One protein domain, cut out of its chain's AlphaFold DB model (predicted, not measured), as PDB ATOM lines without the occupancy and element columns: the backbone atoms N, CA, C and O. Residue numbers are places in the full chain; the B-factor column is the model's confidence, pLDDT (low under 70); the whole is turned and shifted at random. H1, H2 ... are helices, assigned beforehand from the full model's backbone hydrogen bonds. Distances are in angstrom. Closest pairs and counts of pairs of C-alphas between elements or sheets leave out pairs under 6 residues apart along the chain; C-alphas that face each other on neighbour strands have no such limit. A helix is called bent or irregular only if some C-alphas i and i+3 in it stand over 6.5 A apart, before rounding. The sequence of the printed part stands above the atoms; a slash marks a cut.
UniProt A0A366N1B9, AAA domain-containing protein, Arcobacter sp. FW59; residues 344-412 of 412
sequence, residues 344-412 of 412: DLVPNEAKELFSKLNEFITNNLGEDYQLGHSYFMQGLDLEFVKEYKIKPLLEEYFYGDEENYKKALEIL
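Overview. This is residues 344 to 412 of the 412 residues of the protein "AAA domain-containing protein" of Arcobacter sp. FW59 (UniProt A0A366N1B9). Three helices form a small bundle, their centres making a triangle: H1 and H2 run side by side the same way, and the shorter H3 folds back against both in the opposite direction. The long link from H1 to H2 returns along the length of the bundle. The printed part has 69 residues with three named helices, in the order H1, H2, H3, and no named strand; the class is all helix. It is compact, with a radius of gyration of the C-alphas of 11.4 A, and elongated, spanning 32 by 21 by 17 A.

Along the chain. H1, residues 348 to 365, begins at C-alpha 348 (203.899, 220.535, 193.015) and is 25.6 A long. It is irregular: C-alphas 349 and 352 are 7.3 A apart. H2, residues 382 to 397, begins at C-alpha 382 (208.287, 224.111, 202.364) and is 20.3 A long. It has a kink of 30 degrees near residue 391 and is neither bent nor irregular, but only just: C-alphas 387 and 390 are 6.4 A apart. H3, residues 402 to 411, is 14.5 A long and ends at C-alpha 411 (219.967, 219.415, 197.119).

Arrangement. H1 and H2 are close but not clearly touching, at a shallow tilt of 6 degrees, the same way; their closest C-alphas, of Ala 350 and Leu 382, are 7.2 A apart. H1 and H3 touch at a shallow tilt of 21 degrees, opposite ways, closest at the C-alphas of Leu 357 and Ile 411, 6.4 A. H2 and H3 form a helical hairpin at a shallow tilt of 21 degrees, opposite ways; H2 touches H3 with residues 391 to 395 alone, closest at the C-alphas of Glu 395 and Tyr 405, 6.6 A. Each O i to N i+4 pair in H3 is within hydrogen-bond range, against 12 of 14 in H1 and 9 of 12 in H2.

Size, cuts and confidence. The C-alphas farthest apart, of Asp 344 and Gly 400, are 32.8 A apart. The printed part has no cut and ends at the chain's last residue, 412. The link from H1 to H2, residues 366 to 381, is long, and that from H2 to H3 is tight. The mean pLDDT of the printed part is 94.2, and no printed residue is under 70.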
ATOM      1  N   ASP A 344     203.183 211.545 193.333       92.38
ATOM      2  CA  ASP A 344     201.878 212.112 192.985       92.38
ATOM      3  C   ASP A 344     201.144 212.673 194.210       92.38
ATOM      4  O   ASP A 344     200.283 213.539 194.069       92.38
ATOM      5  N   LEU A 345     201.521 212.223 195.412       91.12
ATOM      6  CA  LEU A 345     201.006 212.718 196.691       91.12
ATOM      7  C   LEU A 345     201.776 213.940 197.225       91.12
ATOM      8  O   LEU A 345     201.384 214.517 198.239       91.12
ATOM      9  N   VAL A 346     202.871 214.335 196.573       93.12
ATOM     10  CA  VAL A 346     203.705 215.479 196.969       93.12
ATOM     11  C   VAL A 346     203.180 216.760 196.295       93.12
ATOM     12  O   VAL A 346     202.893 216.730 195.095       93.12
ATOM     13  N   PRO A 347     203.064 217.901 197.008       92.69
ATOM     14  CA  PRO A 347     202.717 219.192 196.407       92.69
ATOM     15  C   PRO A 347     203.660 219.574 195.263       92.69
ATOM     16  O   PRO A 347     204.855 219.279 195.312       92.69
ATOM     17  N   ASN A 348     203.140 220.253 194.237       93.31
ATOM     18  CA  ASN A 348     203.899 220.535 193.015       93.31
ATOM     19  C   ASN A 348     205.203 221.306 193.282       93.31
ATOM     20  O   ASN A 348     206.213 220.960 192.674       93.31
ATOM     21  N   GLU A 349     205.218 222.272 194.210       93.19
ATOM     22  CA  GLU A 349     206.444 223.003 194.572       93.19
ATOM     23  C   GLU A 349     207.550 222.124 195.186       93.19
ATOM     24  O   GLU A 349     208.720 222.490 195.134       93.19
ATOM     25  N   ALA A 350     207.209 220.955 195.735       95.25
ATOM     26  CA  ALA A 350     208.144 220.070 196.427       95.25
ATOM     27  C   ALA A 350     208.555 218.830 195.610       95.25
ATOM     28  O   ALA A 350     209.469 218.110 196.013       95.25
ATOM     29  N   LYS A 351     207.914 218.562 194.461       95.75
ATOM     30  CA  LYS A 351     208.148 217.344 193.655       95.75
ATOM     31  C   LYS A 351     209.581 217.212 193.140       95.75
ATOM     32  O   LYS A 351     210.121 216.104 193.116       95.75
ATOM     33  N   GLU A 352     210.192 218.324 192.731       96.44
ATOM     34  CA  GLU A 352     211.569 218.325 192.222       96.44
ATOM     35  C   GLU A 352     212.565 217.989 193.336       96.44
ATOM     36  O   GLU A 352     213.371 217.071 193.182       96.44
ATOM     37  N   LEU A 353     212.452 218.676 194.479       96.38
ATOM     38  CA  LEU A 353     213.251 218.411 195.675       96.38
ATOM     39  C   LEU A 353     213.102 216.954 196.124       96.38
ATOM     40  O   LEU A 353     214.093 216.256 196.316       96.38
ATOM     41  N   PHE A 354     211.858 216.487 196.248       96.94
ATOM     42  CA  PHE A 354     211.541 215.120 196.645       96.94
ATOM     43  C   PHE A 354     212.216 214.084 195.740       96.94
ATOM     44  O   PHE A 354     212.820 213.140 196.241       96.94
ATOM     45  N   SER A 355     212.139 214.272 194.419       97.44
ATOM     46  CA  SER A 355     212.738 213.358 193.438       97.44
ATOM     47  C   SER A 355     214.256 213.326 193.542       97.44
ATOM     48  O   SER A 355     214.830 212.252 193.708       97.44
ATOM     49  N   LYS A 356     214.902 214.500 193.500       98.00
ATOM     50  CA  LYS A 356     216.367 214.618 193.546       98.00
ATOM     51  C   LYS A 356     216.935 214.049 194.840       98.00
ATOM     52  O   LYS A 356     217.924 213.318 194.819       98.00
ATOM     53  N   LEU A 357     216.294 214.354 195.966       97.12
ATOM     54  CA  LEU A 357     216.761 213.897 197.264       97.12
ATOM     55  C   LEU A 357     216.552 212.388 197.439       97.12
ATOM     56  O   LEU A 357     217.449 211.709 197.929       97.12
ATOM     57  N   ASN A 358     215.429 211.832 196.972       97.19
ATOM     58  CA  ASN A 358     215.213 210.382 196.983       97.19
ATOM     59  C   ASN A 358     216.153 209.624 196.045       97.19
ATOM     60  O   ASN A 358     216.606 208.541 196.411       97.19
ATOM     61  N   GLU A 359     216.473 210.171 194.874       97.75
ATOM     62  CA  GLU A 359     217.485 209.605 193.979       97.75
ATOM     63  C   GLU A 359     218.855 209.567 194.671       97.75
ATOM     64  O   GLU A 359     219.491 208.514 194.738       97.75
ATOM     65  N   PHE A 360     219.268 210.685 195.277       97.94
ATOM     66  CA  PHE A 360     220.519 210.768 196.025       97.94
ATOM     67  C   PHE A 360     220.567 209.781 197.199       97.94
ATOM     68  O   PHE A 360     221.537 209.035 197.342       97.94
ATOM     69  N   ILE A 361     219.514 209.727 198.018       96.12
ATOM     70  CA  ILE A 361     219.419 208.802 199.153       96.12
ATOM     71  C   ILE A 361     219.458 207.347 198.675       96.12
ATOM     72  O   ILE A 361     220.191 206.539 199.237       96.12
ATOM     73  N   THR A 362     218.726 207.008 197.613       95.50
ATOM     74  CA  THR A 362     218.687 205.636 197.084       95.50
ATOM     75  C   THR A 362     220.067 205.190 196.607       95.50
ATOM     76  O   THR A 362     220.475 204.068 196.900       95.50
ATOM     77  N   ASN A 363     220.809 206.074 195.939       96.75
ATOM     78  CA  ASN A 363     222.139 205.766 195.416       96.75
ATOM     79  C   ASN A 363     223.203 205.592 196.514       96.75
ATOM     80  O   ASN A 363     224.151 204.836 196.310       96.75
ATOM     81  N   ASN A 364     223.059 206.265 197.663       95.94
ATOM     82  CA  ASN A 364     224.070 206.245 198.729       95.94
ATOM     83  C   ASN A 364     223.709 205.338 199.920       95.94
ATOM     84  O   ASN A 364     224.597 204.753 200.533       95.94
ATOM     85  N   LEU A 365     222.421 205.208 200.253       92.50
ATOM     86  CA  LEU A 365     221.930 204.482 201.435       92.50
ATOM     87  C   LEU A 365     220.986 203.319 201.088       92.50
ATOM     88  O   LEU A 365     220.838 202.388 201.884       92.50
ATOM     89  N   GLY A 366     220.367 203.345 199.904       92.00
ATOM     90  CA  GLY A 366     219.407 202.346 199.433       92.00
ATOM     91  C   GLY A 366     217.942 202.764 199.588       92.00
ATOM     92  O   GLY A 366     217.604 203.738 200.260       92.00
ATOM     93  N   GLU A 367     217.047 201.999 198.961       90.31
ATOM     94  CA  GLU A 367     215.611 202.318 198.871       90.31
ATOM     95  C   GLU A 367     214.907 202.440 200.227       90.31
ATOM     96  O   GLU A 367     213.928 203.168 200.367       90.31
ATOM     97  N   ASP A 368     215.381 201.718 201.241       89.38
ATOM     98  CA  ASP A 368     214.718 201.681 202.542       89.38
ATOM     99  C   ASP A 368     214.839 203.006 203.308       89.38
ATOM    100  O   ASP A 368     214.043 203.222 204.218       89.38
ATOM    101  N   TYR A 369     215.769 203.887 202.919       93.00
ATOM    102  CA  TYR A 369     215.989 205.218 203.504       93.00
ATOM    103  C   TYR A 369     215.236 206.336 202.783       93.00
ATOM    104  O   TYR A 369     215.357 207.491 203.172       93.00
ATOM    105  N   GLN A 370     214.484 206.038 201.725       94.50
ATOM    106  CA  GLN A 370     213.796 207.079 200.968       94.50
ATOM    107  C   GLN A 370     212.877 207.942 201.849       94.50
ATOM    108  O   GLN A 370     212.197 207.475 202.759       94.50
ATOM    109  N   LEU A 371     212.795 209.226 201.534       94.44
ATOM    110  CA  LEU A 371     211.834 210.149 202.110       94.44
ATOM    111  C   LEU A 371     210.420 209.792 201.663       94.44
ATOM    112  O   LEU A 371     210.108 209.755 200.470       94.44
ATOM    113  N   GLY A 372     209.538 209.586 202.635       94.06
ATOM    114  CA  GLY A 372     208.114 209.419 202.393       94.06
ATOM    115  C   GLY A 372     207.400 210.717 202.003       94.06
ATOM    116  O   GLY A 372     207.770 211.817 202.411       94.06
ATOM    117  N   HIS A 373     206.315 210.597 201.239       93.69
ATOM    118  CA  HIS A 373     205.520 211.745 200.784       93.69
ATOM    119  C   HIS A 373     204.842 212.506 201.941       93.69
ATOM    120  O   HIS A 373     204.576 213.702 201.823       93.69
ATOM    121  N   SER A 374     204.613 211.866 203.098       93.06
ATOM    122  CA  SER A 374     203.891 212.485 204.219       93.06
ATOM    123  C   SER A 374     204.606 213.679 204.857       93.06
ATOM    124  O   SER A 374     203.963 214.443 205.577       93.06
ATOM    125  N   TYR A 375     205.916 213.843 204.638       92.44
ATOM    126  CA  TYR A 375     206.651 215.029 205.095       92.44
ATOM    127  C   TYR A 375     206.125 216.311 204.436       92.44
ATOM    128  O   TYR A 375     206.118 217.360 205.071       92.44
ATOM    129  N   PHE A 376     205.617 216.207 203.206       92.75
ATOM    130  CA  PHE A 376     205.181 217.342 202.394       92.75
ATOM    131  C   PHE A 376     203.657 217.545 202.391       92.75
ATOM    132  O   PHE A 376     203.171 218.571 201.937       92.75
ATOM    133  N   MET A 377     202.877 216.592 202.916       88.56
ATOM    134  CA  MET A 377     201.404 216.635 202.880       88.56
ATOM    135  C   MET A 377     200.754 217.421 204.030       88.56
ATOM    136  O   MET A 377     199.537 217.575 204.056       88.56
ATOM    137  N   GLN A 378     201.525 217.896 205.010       80.81
ATOM    138  CA  GLN A 378     200.982 218.455 206.261       80.81
ATOM    139  C   GLN A 378     200.471 219.900 206.134       80.81
ATOM    140  O   GLN A 378     200.113 220.505 207.143       80.81
ATOM    141  N   GLY A 379     200.460 220.471 204.924       81.38
ATOM    142  CA  GLY A 379     200.116 221.880 204.700       81.38
ATOM    143  C   GLY A 379     201.095 222.856 205.363       81.38
ATOM    144  O   GLY A 379     200.749 224.011 205.596       81.38
ATOM    145  N   LEU A 380     202.289 222.374 205.716       85.88
ATOM    146  CA  LEU A 380     203.373 223.181 206.259       85.88
ATOM    147  C   LEU A 380     204.123 223.866 205.118       85.88
ATOM    148  O   LEU A 380     204.231 223.316 204.024       85.88
ATOM    149  N   ASP A 381     204.668 225.041 205.412       91.62
ATOM    150  CA  ASP A 381     205.553 225.750 204.497       91.62
ATOM    151  C   ASP A 381     206.785 224.898 204.134       91.62
ATOM    152  O   ASP A 381     207.336 224.184 204.978       91.62
ATOM    153  N   LEU A 382     207.213 224.962 202.871       93.25
ATOM    154  CA  LEU A 382     208.287 224.111 202.364       93.25
ATOM    155  C   LEU A 382     209.624 224.388 203.065       93.25
ATOM    156  O   LEU A 382     210.339 223.438 203.377       93.25
ATOM    157  N   GLU A 383     209.945 225.647 203.369       94.69
ATOM    158  CA  GLU A 383     211.183 225.989 204.080       94.69
ATOM    159  C   GLU A 383     211.156 225.463 205.517       94.69
ATOM    160  O   GLU A 383     212.156 224.945 206.018       94.69
ATOM    161  N   PHE A 384     209.983 225.469 206.157       95.38
ATOM    162  CA  PHE A 384     209.811 224.806 207.449       95.38
ATOM    163  C   PHE A 384     210.055 223.291 207.358       95.38
ATOM    164  O   PHE A 384     210.747 222.719 208.205       95.38
ATOM    165  N   VAL A 385     209.492 222.622 206.345       94.88
ATOM    166  CA  VAL A 385     209.682 221.176 206.139       94.88
ATOM    167  C   VAL A 385     211.158 220.854 205.899       94.88
ATOM    168  O   VAL A 385     211.688 219.921 206.510       94.88
ATOM    169  N   LYS A 386     211.847 221.638 205.065       95.31
ATOM    170  CA  LYS A 386     213.280 221.476 204.808       95.31
ATOM    171  C   LYS A 386     214.102 221.594 206.088       95.31
ATOM    172  O   LYS A 386     214.801 220.645 206.442       95.31
ATOM    173  N   GLU A 387     213.978 222.712 206.801       96.69
ATOM    174  CA  GLU A 387     214.855 223.033 207.933       96.69
ATOM    175  C   GLU A 387     214.585 222.153 209.159       96.69
ATOM    176  O   GLU A 387     215.523 221.715 209.820       96.69
ATOM    177  N   TYR A 388     213.317 221.853 209.460       95.50
ATOM    178  CA  TYR A 388     212.949 221.224 210.735       95.50
ATOM    179  C   TYR A 388     212.516 219.761 210.629       95.50
ATOM    180  O   TYR A 388     212.336 219.108 211.659       95.50
ATOM    181  N   LYS A 389     212.307 219.229 209.419       94.38
ATOM    182  CA  LYS A 389     211.939 217.817 209.222       94.38
ATOM    183  C   LYS A 389     212.992 217.063 208.426       94.38
ATOM    184  O   LYS A 389     213.454 216.025 208.885       94.38
ATOM    185  N   ILE A 390     213.373 217.577 207.259       95.69
ATOM    186  CA  ILE A 390     214.262 216.855 206.343       95.69
ATOM    187  C   ILE A 390     215.720 216.983 206.780       95.69
ATOM    188  O   ILE A 390     216.405 215.974 206.891       95.69
ATOM    189  N   LYS A 391     216.198 218.191 207.085       96.38
ATOM    190  CA  LYS A 391     217.595 218.422 207.472       96.38
ATOM    191  C   LYS A 391     218.051 217.599 208.692       96.38
ATOM    192  O   LYS A 391     219.097 216.961 208.571       96.38
ATOM    193  N   PRO A 392     217.294 217.514 209.810       96.00
ATOM    194  CA  PRO A 392     217.674 216.654 210.936       96.00
ATOM    195  C   PRO A 392     217.664 215.162 210.577       96.00
ATOM    196  O   PRO A 392     218.493 214.397 211.056       96.00
ATOM    197  N   LEU A 393     216.750 214.735 209.697       94.25
ATOM    198  CA  LEU A 393     216.697 213.351 209.229       94.25
ATOM    199  C   LEU A 393     217.923 212.996 208.377       94.25
ATOM    200  O   LEU A 393     218.492 211.920 208.537       94.25
ATOM    201  N   LEU A 394     218.350 213.903 207.494       95.56
ATOM    202  CA  LEU A 394     219.574 213.732 206.710       95.56
ATOM    203  C   LEU A 394     220.817 213.675 207.605       95.56
ATOM    204  O   LEU A 394     221.732 212.910 207.315       95.56
ATOM    205  N   GLU A 395     220.842 214.448 208.693       95.19
ATOM    206  CA  GLU A 395     221.931 214.413 209.678       95.19
ATOM    207  C   GLU A 395     222.042 213.031 210.338       95.19
ATOM    208  O   GLU A 395     223.141 212.498 210.478       95.19
ATOM    209  N   GLU A 396     220.909 212.403 210.666       93.06
ATOM    210  CA  GLU A 396     220.879 211.031 211.182       93.06
ATOM    211  C   GLU A 396     221.271 209.999 210.111       93.06
ATOM    212  O   GLU A 396     222.052 209.082 210.372       93.06
ATOM    213  N   TYR A 397     220.759 210.147 208.887       93.50
ATOM    214  CA  TYR A 397     221.015 209.225 207.777       93.50
ATOM    215  C   TYR A 397     222.487 209.163 207.376       93.50
ATOM    216  O   TYR A 397     223.003 208.077 207.105       93.50
ATOM    217  N   PHE A 398     223.156 210.312 207.369       94.62
ATOM    218  CA  PHE A 398     224.566 210.452 207.016       94.62
ATOM    219  C   PHE A 398     225.451 210.666 208.250       94.62
ATOM    220  O   PHE A 398     226.525 211.261 208.156       94.62
ATOM    221  N   TYR A 399     225.031 210.176 209.421       93.00
ATOM    222  CA  TYR A 399     225.844 210.258 210.630       93.00
ATOM    223  C   TYR A 399     227.212 209.589 210.414       93.00
ATOM    224  O   TYR A 399     227.304 208.390 210.142       93.00
ATOM    225  N   GLY A 400     228.285 210.372 210.551       93.88
ATOM    226  CA  GLY A 400     229.661 209.935 210.283       93.88
ATOM    227  C   GLY A 400     230.114 210.042 208.818       93.88
ATOM    228  O   GLY A 400     231.270 209.735 208.537       93.88
ATOM    229  N   ASP A 401     229.256 210.508 207.908       95.75
ATOM    230  CA  ASP A 401     229.537 210.744 206.485       95.75
ATOM    231  C   ASP A 401     229.284 212.220 206.124       95.75
ATOM    232  O   ASP A 401     228.278 212.599 205.519       95.75
ATOM    233  N   GLU A 402     230.218 213.091 206.525       95.06
ATOM    234  CA  GLU A 402     230.096 214.537 206.297       95.06
ATOM    235  C   GLU A 402     230.049 214.922 204.811       95.06
ATOM    236  O   GLU A 402     229.488 215.963 204.463       95.06
ATOM    237  N   GLU A 403     230.668 214.127 203.932       96.69
ATOM    238  CA  GLU A 403     230.728 214.424 202.501       96.69
ATOM    239  C   GLU A 403     229.348 214.259 201.864       96.69
ATOM    240  O   GLU A 403     228.855 215.181 201.206       96.69
ATOM    241  N   ASN A 404     228.697 213.115 202.089       96.44
ATOM    242  CA  ASN A 404     227.359 212.887 201.557       96.44
ATOM    243  C   ASN A 404     226.299 213.717 202.284       96.44
ATOM    244  O   ASN A 404     225.352 214.156 201.633       96.44
ATOM    245  N   TYR A 405     226.486 214.031 203.572       97.50
ATOM    246  CA  TYR A 405     225.621 214.984 204.269       97.50
ATOM    247  C   TYR A 405     225.646 216.368 203.601       97.50
ATOM    248  O   TYR A 405     224.590 216.908 203.277       97.50
ATOM    249  N   LYS A 406     226.832 216.926 203.306       96.62
ATOM    250  CA  LYS A 406     226.955 218.224 202.614       96.62
ATOM    251  C   LYS A 406     226.313 218.203 201.227       96.62
ATOM    252  O   LYS A 406     225.553 219.110 200.911       96.62
ATOM    253  N   LYS A 407     226.543 217.148 200.438       97.25
ATOM    254  CA  LYS A 407     225.889 216.968 199.127       97.25
ATOM    255  C   LYS A 407     224.365 216.884 199.246       97.25
ATOM    256  O   LYS A 407     223.660 217.446 198.418       97.25
ATOM    257  N   ALA A 408     223.846 216.218 200.279       96.38
ATOM    258  CA  ALA A 408     222.409 216.169 200.534       96.38
ATOM    259  C   ALA A 408     221.840 217.557 200.878       96.38
ATOM    260  O   ALA A 408     220.745 217.888 200.431       96.38
ATOM    261  N   LEU A 409     222.588 218.380 201.624       96.00
ATOM    262  CA  LEU A 409     222.208 219.763 201.930       96.00
ATOM    263  C   LEU A 409     222.271 220.699 200.718       96.00
ATOM    264  O   LEU A 409     221.539 221.673 200.694       96.00
ATOM    265  N   GLU A 410     223.112 220.427 199.717       96.31
ATOM    266  CA  GLU A 410     223.119 221.193 198.457       96.31
ATOM    267  C   GLU A 410     221.868 220.932 197.601       96.31
ATOM    268  O   GLU A 410     221.499 221.762 196.770       96.31
ATOM    269  N   ILE A 411     221.227 219.771 197.783       95.12
ATOM    270  CA  ILE A 411     219.967 219.415 197.119       95.12
ATOM    271  C   ILE A 411     218.764 220.049 197.839       95.12
ATOM    272  O   ILE A 411     217.756 220.329 197.184       95.12
ATOM    273  N   LEU A 412     218.861 220.226 199.162       90.06
ATOM    274  CA  LEU A 412     217.813 220.747 200.049       90.06
ATOM    275  C   LEU A 412     217.640 222.267 199.915       90.06
ATOM    276  O   LEU A 412     216.469 222.723 199.804       90.06
TER     277      LEU A 412